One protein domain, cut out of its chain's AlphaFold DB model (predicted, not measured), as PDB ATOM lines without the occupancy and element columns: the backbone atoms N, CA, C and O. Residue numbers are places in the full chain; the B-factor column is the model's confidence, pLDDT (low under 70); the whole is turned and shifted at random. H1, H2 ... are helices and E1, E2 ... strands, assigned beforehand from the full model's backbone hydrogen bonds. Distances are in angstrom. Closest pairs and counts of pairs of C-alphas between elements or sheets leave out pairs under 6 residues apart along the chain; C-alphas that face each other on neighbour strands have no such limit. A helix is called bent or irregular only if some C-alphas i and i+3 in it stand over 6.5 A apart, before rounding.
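AT A GLANCE: This is residues 1 to 150 of the 150 residues of an uncharacterized protein of Methanothrix sp (UniProt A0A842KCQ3). A small head, built on a twisted sheet of four short strands, stands at one end, and a long helical hairpin, H3 and H4, runs away from it and makes the long axis. H1 is at the head's far end, H2 makes a corner before H3, and the last residues fold back to E1, while the hairpin's turn, residues 107 to 114, sticks out free. The printed part has 150 residues with four named helices and four named strands, in the order H1 E1 E2 E3 E4 H2 H3 H4; the sheet's order is E1, E4, E3, E2, antiparallel throughout, and the class is mixed, helices and strands. The whole is loose, with a radius of gyration of the C-alphas of 19.4 A and spans of 64 by 30 by 23 A.

IN THESE COORDINATES: Find C-alpha 5 at (164.765, 110.274, 192.168); there H1 begins and runs to residue 14, irregular, with C-alphas 6 and 9 at 7.8 A. Next come the strands E1, residues 23 to 26, E2, residues 51 to 54, E3, residues 59 to 63, and E4, residues 67 to 72, which is 16.5 A long. H2 holds residues 81 to 87. At C-alpha 90, (148.853, 140.265, 192.780), H3 begins, and it runs 26.1 A to residue 107. H4, residues 113 to 140, runs 40.1 A to C-alpha 140 at (158.978, 137.673, 207.456).

HOW THE PARTS SIT: Start at H1, which only grazes the sheet with its residues 11 to 14; the C-alphas of Ile 14 and Ala 59 are 6.9 A apart. E1 to E4 form a Greek key: E2, E3 and E4 are a meander, each strand the antiparallel neighbour of the one before, and E1 is the antiparallel neighbour of E4. Look for N 23 and O 70 at 2.8 A between E1 and E4, N 62 and O 69 at 2.9 A in the hairpin E3 and E4, and N 53 and O 61 at 2.8 A in the hairpin E2 and E3. Residues 145 to 146 pair, parallel, with residues 23 to 24 of E1. H2 and H3 only just touch, only at the corner, with 3 pairs of C-alphas within 8 A, the closest Leu 85 and Leu 93 at 7.0 A; their lines are about perpendicular, 76 degrees. H3 and H4, a helical hairpin, touch, with residues 115 to 126 of H4 alone; they run opposite ways at a shallow tilt of 25 degrees, and their closest C-alphas, Thr 102 and Ile 119, are 5.3 A apart. H2, H3 and H4 are not on the sheet. Every O i to N i+4 pair is within hydrogen-bond range in H2, H3 and H4; in H1 4 of 6 are.

THE WHOLE: The C-alphas farthest apart, those of His 5 and Arg 111, are 65.0 A apart. The printed part has no cut. The link from E1 to E2, 24 residues, is long. Confidence is under 70 at residues 1 to 3, 5, 109 to 111 and 140 to 143; the mean pLDDT of the printed part is 86.4.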
ATOM      1  N   MET A   1     158.979 121.241 186.151       56.59
ATOM      2  CA  MET A   1     160.157 120.381 186.418       56.59
ATOM      3  C   MET A   1     159.701 119.200 187.252       56.59
ATOM      4  O   MET A   1     159.093 119.431 188.293       56.59
ATOM      5  N   ASP A   2     159.943 117.976 186.788       60.34
ATOM      6  CA  ASP A   2     159.580 116.767 187.531       60.34
ATOM      7  C   ASP A   2     160.619 116.467 188.618       60.34
ATOM      8  O   ASP A   2     161.813 116.717 188.445       60.34
ATOM      9  N   CYS A   3     160.168 115.933 189.752       65.75
ATOM     10  CA  CYS A   3     161.055 115.545 190.843       65.75
ATOM     11  C   CYS A   3     161.891 114.319 190.464       65.75
ATOM     12  O   CYS A   3     161.386 113.194 190.395       65.75
ATOM     13  N   GLU A   4     163.192 114.524 190.264       70.88
ATOM     14  CA  GLU A   4     164.141 113.435 190.062       70.88
ATOM     15  C   GLU A   4     164.258 112.534 191.303       70.88
ATOM     16  O   GLU A   4     163.997 112.943 192.437       70.88
ATOM     17  N   HIS A   5     164.686 111.281 191.102       67.62
ATOM     18  CA  HIS A   5     164.765 110.274 192.168       67.62
ATOM     19  C   HIS A   5     165.614 110.734 193.367       67.62
ATOM     20  O   HIS A   5     165.299 110.398 194.507       67.62
ATOM     21  N   HIS A   6     166.659 111.530 193.125       70.62
ATOM     22  CA  HIS A   6     167.537 112.057 194.171       70.62
ATOM     23  C   HIS A   6     166.915 113.236 194.956       70.62
ATOM     24  O   HIS A   6     167.346 113.512 196.070       70.62
ATOM     25  N   CYS A   7     165.874 113.893 194.427       75.12
ATOM     26  CA  CYS A   7     165.158 115.002 195.076       75.12
ATOM     27  C   CYS A   7     163.848 114.580 195.757       75.12
ATOM     28  O   CYS A   7     163.127 115.414 196.299       75.12
ATOM     29  N   ARG A   8     163.501 113.289 195.735       81.25
ATOM     30  CA  ARG A   8     162.158 112.829 196.111       81.25
ATOM     31  C   ARG A   8     161.755 113.202 197.540       81.25
ATOM     32  O   ARG A   8     160.607 113.574 197.757       81.25
ATOM     33  N   HIS A   9     162.675 113.125 198.499       84.12
ATOM     34  CA  HIS A   9     162.381 113.434 199.902       84.12
ATOM     35  C   HIS A   9     162.014 114.910 200.101       84.12
ATOM     36  O   HIS A   9     160.922 115.201 200.584       84.12
ATOM     37  N   ILE A  10     162.861 115.831 199.627       85.56
ATOM     38  CA  ILE A  10     162.603 117.271 199.759       85.56
ATOM     39  C   ILE A  10     161.382 117.708 198.940       85.56
ATOM     40  O   ILE A  10     160.572 118.497 199.414       85.56
ATOM     41  N   CYS A  11     161.183 117.126 197.753       84.38
ATOM     42  CA  CYS A  11     159.991 117.357 196.940       84.38
ATOM     43  C   CYS A  11     158.704 116.972 197.674       84.38
ATOM     44  O   CYS A  11     157.763 117.758 197.728       84.38
ATOM     45  N   ASN A  12     158.669 115.775 198.267       88.00
ATOM     46  CA  ASN A  12     157.502 115.294 199.004       88.00
ATOM     47  C   ASN A  12     157.162 116.197 200.193       88.00
ATOM     48  O   ASN A  12     155.991 116.341 200.542       88.00
ATOM     49  N   TRP A  13     158.177 116.773 200.839       89.38
ATOM     50  CA  TRP A  13     157.977 117.748 201.903       89.38
ATOM     51  C   TRP A  13     157.413 119.067 201.364       89.38
ATOM     52  O   TRP A  13     156.380 119.526 201.852       89.38
ATOM     53  N   ILE A  14     158.002 119.609 200.293       89.69
ATOM     54  CA  ILE A  14     157.533 120.837 199.634       89.69
ATOM     55  C   ILE A  14     156.081 120.707 199.179       89.69
ATOM     56  O   ILE A  14     155.276 121.609 199.388       89.69
ATOM     57  N   GLU A  15     155.688 119.567 198.617       89.62
ATOM     58  CA  GLU A  15     154.310 119.338 198.174       89.62
ATOM     59  C   GLU A  15     153.273 119.374 199.303       89.62
ATOM     60  O   GLU A  15     152.088 119.604 199.040       89.62
ATOM     61  N   ARG A  16     153.705 119.191 200.554       90.06
ATOM     62  CA  ARG A  16     152.859 119.309 201.748       90.06
ATOM     63  C   ARG A  16     152.906 120.701 202.366       90.06
ATOM     64  O   ARG A  16     152.055 121.007 203.200       90.06
ATOM     65  N   MET A  17     153.862 121.543 201.972       90.19
ATOM     66  CA  MET A  17     153.917 122.922 202.437       90.19
ATOM     67  C   MET A  17     152.674 123.682 201.948       90.19
ATOM     68  O   MET A  17     152.347 123.638 200.754       90.19
ATOM     69  N   PRO A  18     151.983 124.410 202.846       91.38
ATOM     70  CA  PRO A  18     151.004 125.412 202.462       91.38
ATOM     71  C   PRO A  18     151.638 126.468 201.554       91.38
ATOM     72  O   PRO A  18     152.778 126.882 201.777       91.38
ATOM     73  N   TYR A  19     150.881 126.930 200.560       91.50
ATOM     74  CA  TYR A  19     151.325 127.994 199.661       91.50
ATOM     75  C   TYR A  19     151.625 129.291 200.420       91.50
ATOM     76  O   TYR A  19     150.957 129.613 201.406       91.50
ATOM     77  N   HIS A  20     152.632 130.026 199.942       85.81
ATOM     78  CA  HIS A  20     153.095 131.317 200.476       85.81
ATOM     79  C   HIS A  20     153.536 131.307 201.947       85.81
ATOM     80  O   HIS A  20     153.704 132.367 202.554       85.81
ATOM     81  N   ARG A  21     153.720 130.123 202.540       88.31
ATOM     82  CA  ARG A  21     154.261 129.972 203.889       88.31
ATOM     83  C   ARG A  21     155.744 129.641 203.808       88.31
ATOM     84  O   ARG A  21     156.152 128.814 202.993       88.31
ATOM     85  N   LYS A  22     156.523 130.308 204.655       89.94
ATOM     86  CA  LYS A  22     157.978 130.191 204.694       89.94
ATOM     87  C   LYS A  22     158.428 129.227 205.788       89.94
ATOM     88  O   LYS A  22     157.880 129.255 206.889       89.94
ATOM     89  N   TYR A  23     159.430 128.415 205.478       92.56
ATOM     90  CA  TYR A  23     160.028 127.442 206.387       92.56
ATOM     91  C   TYR A  23     161.545 127.556 206.327       92.56
ATOM     92  O   TYR A  23     162.126 127.511 205.241       92.56
ATOM     93  N   ALA A  24     162.170 127.708 207.489       93.50
ATOM     94  CA  ALA A  24     163.616 127.783 207.614       93.50
ATOM     95  C   ALA A  24     164.173 126.383 207.885       93.50
ATOM     96  O   ALA A  24     163.788 125.734 208.857       93.50
ATOM     97  N   LEU A  25     165.077 125.929 207.023       92.31
ATOM     98  CA  LEU A  25     165.822 124.688 207.178       92.31
ATOM     99  C   LEU A  25     167.286 125.030 207.484       92.31
ATOM    100  O   LEU A  25     167.970 125.544 206.593       92.31
ATOM    101  N   PRO A  26     167.784 124.746 208.697       93.25
ATOM    102  CA  PRO A  26     169.174 125.003 209.048       93.25
ATOM    103  C   PRO A  26     170.142 124.251 208.124       93.25
ATOM    104  O   PRO A  26     169.910 123.088 207.762       93.25
ATOM    105  N   LYS A  27     171.246 124.901 207.740       92.94
ATOM    106  CA  LYS A  27     172.276 124.303 206.875       92.94
ATOM    107  C   LYS A  27     172.995 123.139 207.555       92.94
ATOM    108  O   LYS A  27     173.545 122.285 206.867       92.94
ATOM    109  N   GLU A  28     172.937 123.034 208.879       91.19
ATOM    110  CA  GLU A  28     173.417 121.869 209.622       91.19
ATOM    111  C   GLU A  28     172.665 120.588 209.230       91.19
ATOM    112  O   GLU A  28     173.270 119.518 209.169       91.19
ATOM    113  N   CYS A  29     171.364 120.692 208.932       86.94
ATOM    114  CA  CYS A  29     170.542 119.559 208.499       86.94
ATOM    115  C   CYS A  29     170.697 119.274 206.999       86.94
ATOM    116  O   CYS A  29     170.598 118.127 206.565       86.94
ATOM    117  N   CYS A  30     170.934 120.316 206.201       87.69
ATOM    118  CA  CYS A  30     171.093 120.221 204.755       87.69
ATOM    119  C   CYS A  30     172.139 121.244 204.286       87.69
ATOM    120  O   CYS A  30     171.782 122.389 204.022       87.69
ATOM    121  N   PRO A  31     173.427 120.873 204.183       89.75
ATOM    122  CA  PRO A  31     174.476 121.833 203.828       89.75
ATOM    123  C   PRO A  31     174.369 122.368 202.398       89.75
ATOM    124  O   PRO A  31     174.775 123.495 202.130       89.75
ATOM    125  N   GLU A  32     173.817 121.568 201.484       90.19
ATOM    126  CA  GLU A  32     173.693 121.891 200.062       90.19
ATOM    127  C   GLU A  32     172.302 121.519 199.543       90.19
ATOM    128  O   GLU A  32     171.779 120.443 199.849       90.19
ATOM    129  N   LEU A  33     171.718 122.395 198.718       90.00
ATOM    130  CA  LEU A  33     170.476 122.089 198.018       90.00
ATOM    131  C   LEU A  33     170.700 120.993 196.965       90.00
ATOM    132  O   LEU A  33     171.719 120.997 196.272       90.00
ATOM    133  N   PRO A  34     169.729 120.084 196.774       88.62
ATOM    134  CA  PRO A  34     169.783 119.109 195.691       88.62
ATOM    135  C   PRO A  34     169.877 119.761 194.304       88.62
ATOM    136  O   PRO A  34     169.342 120.847 194.080       88.62
ATOM    137  N   VAL A  35     170.467 119.057 193.332       89.00
ATOM    138  CA  VAL A  35     170.754 119.607 191.989       89.00
ATOM    139  C   VAL A  35     169.513 119.985 191.167       89.00
ATOM    140  O   VAL A  35     169.631 120.681 190.165       89.00
ATOM    141  N   CYS A  36     168.314 119.566 191.582       88.44
ATOM    142  CA  CYS A  36     167.058 119.998 190.965       88.44
ATOM    143  C   CYS A  36     166.674 121.459 191.287       88.44
ATOM    144  O   CYS A  36     165.720 121.975 190.700       88.44
ATOM    145  N   PHE A  37     167.384 122.126 192.202       91.44
ATOM    146  CA  PHE A  37     167.233 123.554 192.469       91.44
ATOM    147  C   PHE A  37     168.188 124.358 191.592       91.44
ATOM    148  O   PHE A  37     169.404 124.203 191.661       91.44
ATOM    149  N   ASN A  38     167.628 125.255 190.784       91.94
ATOM    150  CA  ASN A  38     168.382 126.107 189.878       91.94
ATOM    151  C   ASN A  38     168.422 127.530 190.421       91.94
ATOM    152  O   ASN A  38     167.380 128.090 190.766       91.94
ATOM    153  N   GLU A  39     169.613 128.121 190.475       94.81
ATOM    154  CA  GLU A  39     169.768 129.521 190.861       94.81
ATOM    155  C   GLU A  39     168.996 130.423 189.889       94.81
ATOM    156  O   GLU A  39     168.942 130.178 188.681       94.81
ATOM    157  N   THR A  40     168.363 131.464 190.417       91.06
ATOM    158  CA  THR A  40     167.588 132.407 189.618       91.06
ATOM    159  C   THR A  40     167.804 133.836 190.089       91.06
ATOM    160  O   THR A  40     168.084 134.099 191.251       91.06
ATOM    161  N   LEU A  41     167.621 134.783 189.174       89.19
ATOM    162  CA  LEU A  41     167.501 136.205 189.500       89.19
ATOM    163  C   LEU A  41     166.032 136.667 189.479       89.19
ATOM    164  O   LEU A  41     165.750 137.842 189.689       89.19
ATOM    165  N   MET A  42     165.090 135.758 189.188       82.88
ATOM    166  CA  MET A  42     163.663 136.064 189.076       82.88
ATOM    167  C   MET A  42     162.947 135.940 190.420       82.88
ATOM    168  O   MET A  42     162.558 134.845 190.843       82.88
ATOM    169  N   GLY A  43     162.694 137.089 191.033       82.88
ATOM    170  CA  GLY A  43     161.974 137.216 192.293       82.88
ATOM    171  C   GLY A  43     162.508 138.391 193.101       82.88
ATOM    172  O   GLY A  43     163.574 138.932 192.804       82.88
ATOM    173  N   GLU A  44     161.761 138.795 194.122       84.31
ATOM    174  CA  GLU A  44     162.266 139.740 195.114       84.31
ATOM    175  C   GLU A  44     163.284 139.020 196.003       84.31
ATOM    176  O   GLU A  44     162.968 138.014 196.633       84.31
ATOM    177  N   MET A  45     164.519 139.517 196.023       87.81
ATOM    178  CA  MET A  45     165.539 139.013 196.932       87.81
ATOM    179  C   MET A  45     165.248 139.530 198.339       87.81
ATOM    180  O   MET A  45     165.091 140.738 198.527       87.81
ATOM    181  N   LEU A  46     165.187 138.634 199.321       87.31
ATOM    182  CA  LEU A  46     165.002 139.043 200.709       87.31
ATOM    183  C   LEU A  46     166.257 139.756 201.235       87.31
ATOM    184  O   LEU A  46     167.372 139.394 200.841       87.31
ATOM    185  N   PRO A  47     166.104 140.754 202.125       86.88
ATOM    186  CA  PRO A  47     167.233 141.322 202.852       86.88
ATOM    187  C   PRO A  47     168.069 140.213 203.502       86.88
ATOM    188  O   PRO A  47     167.523 139.256 204.033       86.88
ATOM    189  N   GLY A  48     169.395 140.301 203.399       89.69
ATOM    190  CA  GLY A  48     170.306 139.303 203.974       89.69
ATOM    191  C   GLY A  48     170.452 137.994 203.187       89.69
ATOM    192  O   GLY A  48     171.397 137.255 203.452       89.69
ATOM    193  N   ALA A  49     169.601 137.717 202.196       92.88
ATOM    194  CA  ALA A  49     169.782 136.548 201.341       92.88
ATOM    195  C   ALA A  49     171.001 136.726 200.415       92.88
ATOM    196  O   ALA A  49     171.257 137.809 199.884       92.88
ATOM    197  N   ILE A  50     171.733 135.637 200.187       95.12
ATOM    198  CA  ILE A  50     172.968 135.578 199.394       95.12
ATOM    199  C   ILE A  50     172.658 135.166 197.955       95.12
ATOM    200  O   ILE A  50     173.127 135.788 197.003       95.12
ATOM    201  N   ARG A  51     171.834 134.124 197.797       96.00
ATOM    202  CA  ARG A  51     171.353 133.594 196.512       96.00
ATOM    203  C   ARG A  51     169.883 133.200 196.618       96.00
ATOM    204  O   ARG A  51     169.332 133.108 197.715       96.00
ATOM    205  N   GLN A  52     169.243 132.962 195.479       95.62
ATOM    206  CA  GLN A  52     167.887 132.424 195.437       95.62
ATOM    207  C   GLN A  52     167.746 131.377 194.334       95.62
ATOM    208  O   GLN A  52     168.369 131.478 193.278       95.62
ATOM    209  N   PHE A  53     166.914 130.371 194.576       94.62
ATOM    210  CA  PHE A  53     166.788 129.186 193.739       94.62
ATOM    211  C   PHE A  53     165.328 128.858 193.475       94.62
ATOM    212  O   PHE A  53     164.478 129.038 194.345       94.62
ATOM    213  N   ARG A  54     165.033 128.311 192.299       92.38
ATOM    214  CA  ARG A  54     163.738 127.706 191.978       92.38
ATOM    215  C   ARG A  54     163.897 126.211 191.800       92.38
ATOM    216  O   ARG A  54     164.855 125.750 191.183       92.38
ATOM    217  N   GLY A  55     162.953 125.467 192.352       89.75
ATOM    218  CA  GLY A  55     162.948 124.015 192.315       89.75
ATOM    219  C   GLY A  55     161.602 123.444 191.878       89.75
ATOM    220  O   GLY A  55     160.694 124.178 191.474       89.75
ATOM    221  N   PRO A  56     161.463 122.115 191.952       87.12
ATOM    222  CA  PRO A  56     160.221 121.427 191.629       87.12
ATOM    223  C   PRO A  56     159.036 121.872 192.498       87.12
ATOM    224  O   PRO A  56     159.197 122.475 193.557       87.12
ATOM    225  N   SER A  57     157.825 121.544 192.047       86.56
ATOM    226  CA  SER A  57     156.574 121.718 192.807       86.56
ATOM    227  C   SER A  57     156.298 123.149 193.307       86.56
ATOM    228  O   SER A  57     155.596 123.334 194.303       86.56
ATOM    229  N   GLY A  58     156.806 124.158 192.583       89.38
ATOM    230  CA  GLY A  58     156.634 125.580 192.900       89.38
ATOM    231  C   GLY A  58     157.594 126.092 193.975       89.38
ATOM    232  O   GLY A  58     157.361 127.156 194.539       89.38
ATOM    233  N   ALA A  59     158.651 125.343 194.297       92.06
ATOM    234  CA  ALA A  59     159.603 125.748 195.317       92.06
ATOM    235  C   ALA A  59     160.388 126.990 194.894       92.06
ATOM    236  O   ALA A  59     160.982 127.032 193.812       92.06
ATOM    237  N   HIS A  60     160.475 127.954 195.798       93.69
ATOM    238  CA  HIS A  60     161.429 129.050 195.716       93.69
ATOM    239  C   HIS A  60     162.150 129.155 197.059       93.69
ATOM    240  O   HIS A  60     161.557 128.997 198.127       93.69
ATOM    241  N   VAL A  61     163.469 129.276 196.988       94.75
ATOM    242  CA  VAL A  61     164.362 129.149 198.136       94.75
ATOM    243  C   VAL A  61     165.285 130.346 198.171       94.75
ATOM    244  O   VAL A  61     165.893 130.670 197.153       94.75
ATOM    245  N   HIS A  62     165.424 130.968 199.333       95.06
ATOM    246  CA  HIS A  62     166.477 131.942 199.592       95.06
ATOM    247  C   HIS A  62     167.576 131.293 200.423       95.06
ATOM    248  O   HIS A  62     167.303 130.552 201.367       95.06
ATOM    249  N   GLU A  63     168.821 131.564 200.065       95.88
ATOM    250  CA  GLU A  63     169.977 131.130 200.833       95.88
ATOM    251  C   GLU A  63     170.428 132.234 201.777       95.88
ATOM    252  O   GLU A  63     170.703 133.346 201.330       95.88
ATOM    253  N   PHE A  64     170.571 131.895 203.052       94.75
ATOM    254  CA  PHE A  64     171.223 132.710 204.069       94.75
ATOM    255  C   PHE A  64     172.521 132.030 204.519       94.75
ATOM    256  O   PHE A  64     172.833 130.916 204.086       94.75
ATOM    257  N   ASP A  65     173.305 132.692 205.370       95.00
ATOM    258  CA  ASP A  65     174.580 132.143 205.853       95.00
ATOM    259  C   ASP A  65     174.389 130.813 206.605       95.00
ATOM    260  O   ASP A  65     175.167 129.879 206.409       95.00
ATOM    261  N   ASP A  66     173.326 130.703 207.402       94.44
ATOM    262  CA  ASP A  66     173.062 129.607 208.342       94.44
ATOM    263  C   ASP A  66     171.866 128.715 207.968       94.44
ATOM    264  O   ASP A  66     171.740 127.607 208.484       94.44
ATOM    265  N   HIS A  67     170.991 129.139 207.053       94.38
ATOM    266  CA  HIS A  67     169.795 128.373 206.697       94.38
ATOM    267  C   HIS A  67     169.350 128.564 205.242       94.38
ATOM    268  O   HIS A  67     169.775 129.473 204.525       94.38
ATOM    269  N   TRP A  68     168.447 127.686 204.816       94.44
ATOM    270  CA  TRP A  68     167.652 127.813 203.603       94.44
ATOM    271  C   TRP A  68     166.237 128.229 203.970       94.44
ATOM    272  O   TRP A  68     165.614 127.614 204.835       94.44
ATOM    273  N   LEU A  69     165.696 129.227 203.287       93.88
ATOM    274  CA  LEU A  69     164.324 129.665 203.486       93.88
ATOM    275  C   LEU A  69     163.463 129.223 202.312       93.88
ATOM    276  O   LEU A  69     163.534 129.803 201.231       93.88
ATOM    277  N   PHE A  70     162.649 128.198 202.535       93.50
ATOM    278  CA  PHE A  70     161.750 127.634 201.537       93.50
ATOM    279  C   PHE A  70     160.385 128.297 201.597       93.50
ATOM    280  O   PHE A  70     159.801 128.434 202.669       93.50
ATOM    281  N   HIS A  71     159.811 128.582 200.437       92.31
ATOM    282  CA  HIS A  71     158.368 128.724 200.285       92.31
ATOM    283  C   HIS A  71     157.887 128.054 199.007       92.31
ATOM    284  O   HIS A  71     158.680 127.599 198.176       92.31
ATOM    285  N   ARG A  72     156.569 127.971 198.873       93.00
ATOM    286  CA  ARG A  72     155.928 127.353 197.725       93.00
ATOM    287  C   ARG A  72     154.977 128.328 197.051       93.00
ATOM    288  O   ARG A  72     154.000 128.760 197.667       93.00
ATOM    289  N   ASP A  73     155.255 128.589 195.782       92.62
ATOM    290  CA  ASP A  73     154.373 129.291 194.861       92.62
ATOM    291  C   ASP A  73     153.268 128.334 194.365       92.62
ATOM    292  O   ASP A  73     153.474 127.127 194.191       92.62
ATOM    293  N   ILE A  74     152.076 128.872 194.128       93.12
ATOM    294  CA  ILE A  74     150.957 128.201 193.470       93.12
ATOM    295  C   ILE A  74     151.287 127.958 191.996       93.12
ATOM    296  O   ILE A  74     150.993 126.884 191.466       93.12
ATOM    297  N   VAL A  75     151.856 128.958 191.322       90.19
ATOM    298  CA  VAL A  75     152.225 128.899 189.907       90.19
ATOM    299  C   VAL A  75     153.719 129.149 189.774       90.19
ATOM    300  O   VAL A  75     154.236 130.138 190.266       90.19
ATOM    301  N   ASN A  76     154.444 128.282 189.073       84.31
ATOM    302  CA  ASN A  76     155.862 128.527 188.843       84.31
ATOM    303  C   ASN A  76     156.056 129.685 187.848       84.31
ATOM    304  O   ASN A  76     155.692 129.561 186.679       84.31
ATOM    305  N   ALA A  77     156.688 130.775 188.291       85.12
ATOM    306  CA  ALA A  77     156.950 131.954 187.464       85.12
ATOM    307  C   ALA A  77     157.779 131.660 186.201       85.12
ATOM    308  O   ALA A  77     157.671 132.391 185.223       85.12
ATOM    309  N   SER A  78     158.612 130.614 186.210       82.25
ATOM    310  CA  SER A  78     159.395 130.214 185.032       82.25
ATOM    311  C   SER A  78     158.546 129.553 183.944       82.25
ATOM    312  O   SER A  78     158.904 129.638 182.772       82.25
ATOM    313  N   ASP A  79     157.436 128.920 184.329       86.12
ATOM    314  CA  ASP A  79     156.557 128.182 183.419       86.12
ATOM    315  C   ASP A  79     155.357 129.047 182.983       86.12
ATOM    316  O   ASP A  79     155.012 129.081 181.803       86.12
ATOM    317  N   ASP A  80     154.746 129.785 183.919       89.75
ATOM    318  CA  ASP A  80     153.635 130.715 183.673       89.75
ATOM    319  C   ASP A  80     153.815 132.030 184.468       89.75
ATOM    320  O   ASP A  80     153.278 132.193 185.572       89.75
ATOM    321  N   PRO A  81     154.564 133.002 183.907       88.62
ATOM    322  CA  PRO A  81     154.816 134.287 184.558       88.62
ATOM    323  C   PRO A  81     153.541 135.094 184.838       88.62
ATOM    324  O   PRO A  81     153.476 135.836 185.819       88.62
ATOM    325  N   VAL A  82     152.527 134.983 183.972       91.88
ATOM    326  CA  VAL A  82     151.280 135.754 184.104       91.88
ATOM    327  C   VAL A  82     150.411 135.152 185.202       91.88
ATOM    328  O   VAL A  82     149.898 135.888 186.046       91.88
ATOM    329  N   GLY A  83     150.284 133.824 185.236       93.56
ATOM    330  CA  GLY A  83     149.582 133.113 186.300       93.56
ATOM    331  C   GLY A  83     150.203 133.356 187.675       93.56
ATOM    332  O   GLY A  83     149.461 133.615 188.624       93.56
ATOM    333  N   HIS A  84     151.540 133.364 187.772       90.88
ATOM    334  CA  HIS A  84     152.258 133.721 189.006       90.88
ATOM    335  C   HIS A  84     151.907 135.134 189.467       90.88
ATOM    336  O   HIS A  84     151.473 135.338 190.597       90.88
ATOM    337  N   LEU A  85     151.953 136.118 188.569       90.69
ATOM    338  CA  LEU A  85     151.628 137.497 188.923       90.69
ATOM    339  C   LEU A  85     150.176 137.665 189.414       90.69
ATOM    340  O   LEU A  85     149.898 138.508 190.259       90.69
ATOM    341  N   MET A  86     149.241 136.858 188.908       93.44
ATOM    342  CA  MET A  86     147.836 136.903 189.325       93.44
ATOM    343  C   MET A  86     147.559 136.174 190.643       93.44
ATOM    344  O   MET A  86     146.651 136.579 191.372       93.44
ATOM    345  N   ARG A  87     148.270 135.076 190.918       92.69
ATOM    346  CA  ARG A  87     147.948 134.160 192.026       92.69
ATOM    347  C   ARG A  87     148.920 134.249 193.190       92.69
ATOM    348  O   ARG A  87     148.488 134.098 194.327       92.69
ATOM    349  N   ASP A  88     150.187 134.506 192.901       90.50
ATOM    350  CA  ASP A  88     151.276 134.540 193.871       90.50
ATOM    351  C   ASP A  88     151.724 135.960 194.207       90.50
ATOM    352  O   ASP A  88     152.121 136.211 195.342       90.50
ATOM    353  N   ALA A  89     151.633 136.895 193.254       89.19
ATOM    354  CA  ALA A  89     152.130 138.259 193.444       89.19
ATOM    355  C   ALA A  89     151.175 139.381 192.947       89.19
ATOM    356  O   ALA A  89     151.609 140.311 192.248       89.19
ATOM    357  N   PRO A  90     149.868 139.336 193.294       90.56
ATOM    358  CA  PRO A  90     148.853 140.265 192.780       90.56
ATOM    359  C   PRO A  90     149.111 141.736 193.138       90.56
ATOM    360  O   PRO A  90     148.644 142.646 192.450       90.56
ATOM    361  N   GLU A  91     149.875 142.011 194.190       87.69
ATOM    362  CA  GLU A  91     150.228 143.364 194.600       87.69
ATOM    363  C   GLU A  91     151.073 144.118 193.559       87.69
ATOM    364  O   GLU A  91     150.971 145.347 193.458       87.69
ATOM    365  N   TYR A  92     151.853 143.417 192.727       88.19
ATOM    366  CA  TYR A  92     152.562 144.057 191.616       88.19
ATOM    367  C   TYR A  92     151.594 144.497 190.512       88.19
ATOM    368  O   TYR A  92     151.782 145.579 189.956       88.19
ATOM    369  N   LEU A  93     150.515 143.744 190.248       91.00
ATOM    370  CA  LEU A  93     149.465 144.170 189.308       91.00
ATOM    371  C   LEU A  93     148.795 145.456 189.780       91.00
ATOM    372  O   LEU A  93     148.629 146.392 188.997       91.00
ATOM    373  N   VAL A  94     148.443 145.517 191.065       90.38
ATOM    374  CA  VAL A  94     147.841 146.714 191.671       90.38
ATOM    375  C   VAL A  94     148.793 147.903 191.549       90.38
ATOM    376  O   VAL A  94     148.382 148.984 191.126       90.38
ATOM    377  N   SER A  95     150.077 147.695 191.842       89.50
ATOM    378  CA  SER A  95     151.103 148.737 191.742       89.50
ATOM    379  C   SER A  95     151.252 149.258 190.308       89.50
ATOM    380  O   SER A  95     151.226 150.469 190.081       89.50
ATOM    381  N   MET A  96     151.328 148.359 189.321       90.88
ATOM    382  CA  MET A  96     151.391 148.716 187.900       90.88
ATOM    383  C   MET A  96     150.142 149.474 187.438       90.88
ATOM    384  O   MET A  96     150.260 150.464 186.715       90.88
ATOM    385  N   ALA A  97     148.952 149.049 187.871       91.94
ATOM    386  CA  ALA A  97     147.695 149.703 187.523       91.94
ATOM    387  C   ALA A  97     147.626 151.139 188.063       91.94
ATOM    388  O   ALA A  97     147.225 152.050 187.334       91.94
ATOM    389  N   ILE A  98     148.066 151.357 189.310       91.25
ATOM    390  CA  ILE A  98     148.133 152.695 189.910       91.25
ATOM    391  C   ILE A  98     149.084 153.583 189.104       91.25
ATOM    392  O   ILE A  98     148.673 154.658 188.671       91.25
ATOM    393  N   VAL A  99     150.311 153.117 188.839       90.31
ATOM    394  CA  VAL A  99     151.318 153.878 188.078       90.31
ATOM    395  C   VAL A  99     150.818 154.225 186.677       90.31
ATOM    396  O   VAL A  99     150.968 155.364 186.223       90.31
ATOM    397  N   PHE A 100     150.203 153.265 185.984       92.38
ATOM    398  CA  PHE A 100     149.652 153.476 184.650       92.38
ATOM    399  C   PHE A 100     148.552 154.545 184.662       92.38
ATOM    400  O   PHE A 100     148.603 155.496 183.879       92.38
ATOM    401  N   LEU A 101     147.594 154.438 185.589       90.38
ATOM    402  CA  LEU A 101     146.481 155.378 185.683       90.38
ATOM    403  C   LEU A 101     146.957 156.788 186.055       90.38
ATOM    404  O   LEU A 101     146.538 157.758 185.422       90.38
ATOM    405  N   THR A 102     147.866 156.922 187.026       87.31
ATOM    406  CA  THR A 102     148.425 158.231 187.399       87.31
ATOM    407  C   THR A 102     149.211 158.854 186.249       87.31
ATOM    408  O   THR A 102     149.077 160.050 186.002       87.31
ATOM    409  N   SER A 103     149.965 158.052 185.489       86.19
ATOM    410  CA  SER A 103     150.725 158.529 184.324       86.19
ATOM    411  C   SER A 103     149.806 159.041 183.210       86.19
ATOM    412  O   SER A 103     150.052 160.108 182.647       86.19
ATOM    413  N   LEU A 104     148.706 158.331 182.929       88.88
ATOM    414  CA  LEU A 104     147.691 158.786 181.973       88.88
ATOM    415  C   LEU A 104     147.045 160.109 182.399       88.88
ATOM    416  O   LEU A 104     146.809 160.976 181.557       88.88
ATOM    417  N   LEU A 105     146.760 160.272 183.693       87.56
ATOM    418  CA  LEU A 105     146.185 161.503 184.233       87.56
ATOM    419  C   LEU A 105     147.171 162.677 184.155       87.56
ATOM    420  O   LEU A 105     146.766 163.768 183.762       87.56
ATOM    421  N   MET A 106     148.456 162.453 184.447       81.94
ATOM    422  CA  MET A 106     149.510 163.473 184.333       81.94
ATOM    423  C   MET A 106     149.792 163.888 182.882       81.94
ATOM    424  O   MET A 106     150.084 165.053 182.621       81.94
ATOM    425  N   GLY A 107     149.686 162.957 181.925       80.06
ATOM    426  CA  GLY A 107     149.876 163.238 180.498       80.06
ATOM    427  C   GLY A 107     148.775 164.111 179.882       80.06
ATOM    428  O   GLY A 107     148.976 164.723 178.830       80.06
ATOM    429  N   ARG A 108     147.608 164.221 180.532       77.56
ATOM    430  CA  ARG A 108     146.559 165.162 180.126       77.56
ATOM    431  C   ARG A 108     146.931 166.560 180.622       77.56
ATOM    432  O   ARG A 108     147.026 166.800 181.819       77.56
ATOM    433  N   LYS A 109     147.088 167.518 179.702       63.84
ATOM    434  CA  LYS A 109     147.352 168.940 180.004       63.84
ATOM    435  C   LYS A 109     146.110 169.622 180.604       63.84
ATOM    436  O   LYS A 109     145.524 170.513 179.995       63.84
ATOM    437  N   THR A 110     145.676 169.188 181.784       64.75
ATOM    438  CA  THR A 110     144.494 169.700 182.488       64.75
ATOM    439  C   THR A 110     144.882 170.089 183.913       64.75
ATOM    440  O   THR A 110     145.313 169.234 184.679       64.75
ATOM    441  N   ARG A 111     144.720 171.364 184.290       68.62
ATOM    442  CA  ARG A 111     144.919 171.857 185.673       68.62
ATOM    443  C   ARG A 111     143.626 171.743 186.492       68.62
ATOM    444  O   ARG A 111     143.145 172.728 187.046       68.62
ATOM    445  N   ASP A 112     143.006 170.563 186.478       86.25
ATOM    446  CA  ASP A 112     141.798 170.285 187.262       86.25
ATOM    447  C   ASP A 112     142.201 169.786 188.659       86.25
ATOM    448  O   ASP A 112     142.893 168.776 188.787       86.25
ATOM    449  N   LYS A 113     141.731 170.467 189.710       87.12
ATOM    450  CA  LYS A 113     141.999 170.104 191.114       87.12
ATOM    451  C   LYS A 113     141.560 168.674 191.453       87.12
ATOM    452  O   LYS A 113     142.154 168.052 192.326       87.12
ATOM    453  N   LYS A 114     140.538 168.135 190.777       86.75
ATOM    454  CA  LYS A 114     140.110 166.735 190.937       86.75
ATOM    455  C   LYS A 114     141.142 165.763 190.370       86.75
ATOM    456  O   LYS A 114     141.375 164.717 190.965       86.75
ATOM    457  N   VAL A 115     141.765 166.117 189.245       85.75
ATOM    458  CA  VAL A 115     142.836 165.322 188.627       85.75
ATOM    459  C   VAL A 115     144.094 165.370 189.493       85.75
ATOM    460  O   VAL A 115     144.673 164.323 189.764       85.75
ATOM    461  N   GLU A 116     144.467 166.546 190.007       86.19
ATOM    462  CA  GLU A 116     145.580 166.684 190.960       86.19
ATOM    463  C   GLU A 116     145.348 165.856 192.233       86.19
ATOM    464  O   GLU A 116     146.234 165.114 192.654       86.19
ATOM    465  N   ALA A 117     144.139 165.910 192.804       88.25
ATOM    466  CA  ALA A 117     143.774 165.103 193.965       88.25
ATOM    467  C   ALA A 117     143.818 163.592 193.671       88.25
ATOM    468  O   ALA A 117     144.291 162.824 194.506       88.25
ATOM    469  N   ALA A 118     143.375 163.158 192.485       88.25
ATOM    470  CA  ALA A 118     143.433 161.755 192.076       88.25
ATOM    471  C   ALA A 118     144.878 161.256 191.912       88.25
ATOM    472  O   ALA A 118     145.200 160.161 192.370       88.25
ATOM    473  N   ILE A 119     145.761 162.062 191.311       87.94
ATOM    474  CA  ILE A 119     147.188 161.735 191.183       87.94
ATOM    475  C   ILE A 119     147.838 161.652 192.569       87.94
ATOM    476  O   ILE A 119     148.493 160.658 192.874       87.94
ATOM    477  N   ALA A 120     147.620 162.656 193.424       89.12
ATOM    478  CA  ALA A 120     148.163 162.673 194.781       89.12
ATOM    479  C   ALA A 120     147.672 161.473 195.605       89.12
ATOM    480  O   ALA A 120     148.469 160.827 196.286       89.12
ATOM    481  N   GLY A 121     146.384 161.133 195.501       90.06
ATOM    482  CA  GLY A 121     145.803 159.955 196.141       90.06
ATOM    483  C   GLY A 121     146.405 158.647 195.627       90.06
ATOM    484  O   GLY A 121     146.789 157.803 196.433       90.06
ATOM    485  N   GLY A 122     146.559 158.497 194.307       89.44
ATOM    486  CA  GLY A 122     147.177 157.320 193.692       89.44
ATOM    487  C   GLY A 122     148.627 157.117 194.135       89.44
ATOM    488  O   GLY A 122     148.983 156.034 194.593       89.44
ATOM    489  N   LEU A 123     149.446 158.171 194.082       91.00
ATOM    490  CA  LEU A 123     150.839 158.119 194.542       91.00
ATOM    491  C   LEU A 123     150.943 157.830 196.045       91.00
ATOM    492  O   LEU A 123     151.788 157.038 196.456       91.00
ATOM    493  N   SER A 124     150.063 158.417 196.861       90.88
ATOM    494  CA  SER A 124     150.021 158.150 198.306       90.88
ATOM    495  C   SER A 124     149.627 156.701 198.605       90.88
ATOM    496  O   SER A 124     150.221 156.069 199.474       90.88
ATOM    497  N   GLY A 125     148.660 156.148 197.862       89.88
ATOM    498  CA  GLY A 125     148.261 154.746 197.969       89.88
ATOM    499  C   GLY A 125     149.380 153.785 197.569       89.88
ATOM    500  O   GLY A 125     149.646 152.825 198.289       89.88
ATOM    501  N   LEU A 126     150.090 154.076 196.473       91.25
ATOM    502  CA  LEU A 126     151.271 153.310 196.064       91.25
ATOM    503  C   LEU A 126     152.365 153.354 197.137       91.25
ATOM    504  O   LEU A 126     152.923 152.319 197.488       91.25
ATOM    505  N   PHE A 127     152.645 154.532 197.695       91.06
ATOM    506  CA  PHE A 127     153.622 154.686 198.769       91.06
ATOM    507  C   PHE A 127     153.250 153.862 200.010       91.06
ATOM    508  O   PHE A 127     154.093 153.147 200.547       91.06
ATOM    509  N   ALA A 128     151.982 153.899 200.430       91.44
ATOM    510  CA  ALA A 128     151.496 153.102 201.554       91.44
ATOM    511  C   ALA A 128     151.612 151.588 201.295       91.44
ATOM    512  O   ALA A 128     152.018 150.849 202.191       91.44
ATOM    513  N   LEU A 129     151.311 151.127 200.075       89.75
ATOM    514  CA  LEU A 129     151.485 149.725 199.676       89.75
ATOM    515  C   LEU A 129     152.954 149.291 199.747       89.75
ATOM    516  O   LEU A 129     153.256 148.251 200.330       89.75
ATOM    517  N   LEU A 130     153.872 150.097 199.203       89.25
ATOM    518  CA  LEU A 130     155.308 149.805 199.225       89.25
ATOM    519  C   LEU A 130     155.873 149.803 200.652       89.25
ATOM    520  O   LEU A 130     156.651 148.916 200.997       89.25
ATOM    521  N   LEU A 131     155.440 150.739 201.504       88.94
ATOM    522  CA  LEU A 131     155.780 150.726 202.930       88.94
ATOM    523  C   LEU A 131     155.271 149.461 203.623       88.94
ATOM    524  O   LEU A 131     156.011 148.848 204.387       88.94
ATOM    525  N   GLY A 132     154.032 149.050 203.343       87.38
ATOM    526  CA  GLY A 132     153.473 147.805 203.866       87.38
ATOM    527  C   GLY A 132     154.299 146.583 203.460       87.38
ATOM    528  O   GLY A 132     154.590 145.744 204.310       87.38
ATOM    529  N   LYS A 133     154.742 146.509 202.194       84.38
ATOM    530  CA  LYS A 133     155.638 145.437 201.725       84.38
ATOM    531  C   LYS A 133     156.978 145.446 202.456       84.38
ATOM    532  O   LYS A 133     157.413 144.389 202.895       84.38
ATOM    533  N   LEU A 134     157.592 146.615 202.634       83.75
ATOM    534  CA  LEU A 134     158.861 146.741 203.353       83.75
ATOM    535  C   LEU A 134     158.739 146.298 204.818       83.75
ATOM    536  O   LEU A 134     159.605 145.605 205.335       83.75
ATOM    537  N   VAL A 135     157.655 146.677 205.498       84.44
ATOM    538  CA  VAL A 135     157.410 146.230 206.877       84.44
ATOM    539  C   VAL A 135     157.205 144.715 206.922       84.44
ATOM    540  O   VAL A 135     157.754 144.052 207.799       84.44
ATOM    541  N   LYS A 136     156.456 144.157 205.964       81.06
ATOM    542  CA  LYS A 136     156.220 142.715 205.878       81.06
ATOM    543  C   LYS A 136     157.509 141.935 205.612       81.06
ATOM    544  O   LYS A 136     157.703 140.908 206.242       81.06
ATOM    545  N   SER A 137     158.392 142.408 204.732       76.94
ATOM    546  CA  SER A 137     159.650 141.707 204.450       76.94
ATOM    547  C   SER A 137     160.580 141.667 205.666       76.94
ATOM    548  O   SER A 137     161.258 140.667 205.867       76.94
ATOM    549  N   ILE A 138     160.543 142.699 206.519       74.69
ATOM    550  CA  ILE A 138     161.252 142.716 207.810       74.69
ATOM    551  C   ILE A 138     160.624 141.729 208.808       74.69
ATOM    552  O   ILE A 138     161.337 141.055 209.546       74.69
ATOM    553  N   ASP A 139     159.293 141.642 208.867       72.38
ATOM    554  CA  ASP A 139     158.601 140.724 209.783       72.38
ATOM    555  C   ASP A 139     158.699 139.255 209.337       72.38
ATOM    556  O   ASP A 139     158.746 138.345 210.162       72.38
ATOM    557  N   GLU A 140     158.800 139.010 208.029       69.88
ATOM    558  CA  GLU A 140     158.978 137.673 207.456       69.88
ATOM    559  C   GLU A 140     160.285 136.996 207.906       69.88
ATOM    560  O   GLU A 140     160.314 135.769 207.935       69.88
ATOM    561  N   GLU A 141     161.309 137.740 208.346       62.22
ATOM    562  CA  GLU A 141     162.489 137.171 209.026       62.22
ATOM    563  C   GLU A 141     162.168 136.624 210.432       62.22
ATOM    564  O   GLU A 141     162.893 135.788 210.960       62.22
ATOM    565  N   ARG A 142     161.087 137.076 211.077       60.38
ATOM    566  CA  ARG A 142     160.732 136.701 212.462       60.38
ATOM    567  C   ARG A 142     159.646 135.634 212.546       60.38
ATOM    568  O   ARG A 142     159.573 134.925 213.545       60.38
ATOM    569  N   GLY A 143     158.802 135.526 211.521       61.16
ATOM    570  CA  GLY A 143     157.672 134.589 211.457       61.16
ATOM    571  C   GLY A 143     157.997 133.214 210.859       61.16
ATOM    572  O   GLY A 143     157.074 132.493 210.477       61.16
ATOM    573  N   MET A 144     159.279 132.871 210.721       72.69
ATOM    574  CA  MET A 144     159.717 131.635 210.070       72.69
ATOM    575  C   MET A 144     159.485 130.424 210.973       72.69
ATOM    576  O   MET A 144     159.869 130.421 212.141       72.69
ATOM    577  N   GLU A 145     158.874 129.376 210.422       80.44
ATOM    578  CA  GLU A 145     158.789 128.092 211.115       80.44
ATOM    579  C   GLU A 145     160.088 127.319 210.881       80.44
ATOM    580  O   GLU A 145     160.433 126.994 209.743       80.44
ATOM    581  N   GLU A 146     160.830 127.074 211.959       81.44
ATOM    582  CA  GLU A 146     162.071 126.306 211.919       81.44
ATOM    583  C   GLU A 146     161.748 124.815 211.771       81.44
ATOM    584  O   GLU A 146     161.025 124.232 212.582       81.44
ATOM    585  N   VAL A 147     162.303 124.190 210.736       81.88
ATOM    586  CA  VAL A 147     162.146 122.765 210.449       81.88
ATOM    587  C   VAL A 147     163.501 122.098 210.584       81.88
ATOM    588  O   VAL A 147     164.448 122.437 209.882       81.88
ATOM    589  N   ARG A 148     163.597 121.139 211.509       79.31
ATOM    590  CA  ARG A 148     164.854 120.440 211.815       79.31
ATOM    591  C   ARG A 148     164.997 119.097 211.111       79.31
ATOM    592  O   ARG A 148     166.090 118.543 211.107       79.31
ATOM    593  N   GLU A 149     163.923 118.586 210.512       70.94
ATOM    594  CA  GLU A 149     163.889 117.281 209.846       70.94
ATOM    595  C   GLU A 149     162.939 117.322 208.638       70.94
ATOM    596  O   GLU A 149     161.882 117.955 208.704       70.94
ATOM    597  N   ILE A 150     163.323 116.647 207.548       70.75
ATOM    598  CA  ILE A 150     162.611 116.592 206.258       70.75
ATOM    599  C   ILE A 150     162.425 115.154 205.778       70.75
ATOM    600  O   ILE A 150     163.403 114.379 205.868       70.75
TER     601      ILE A 150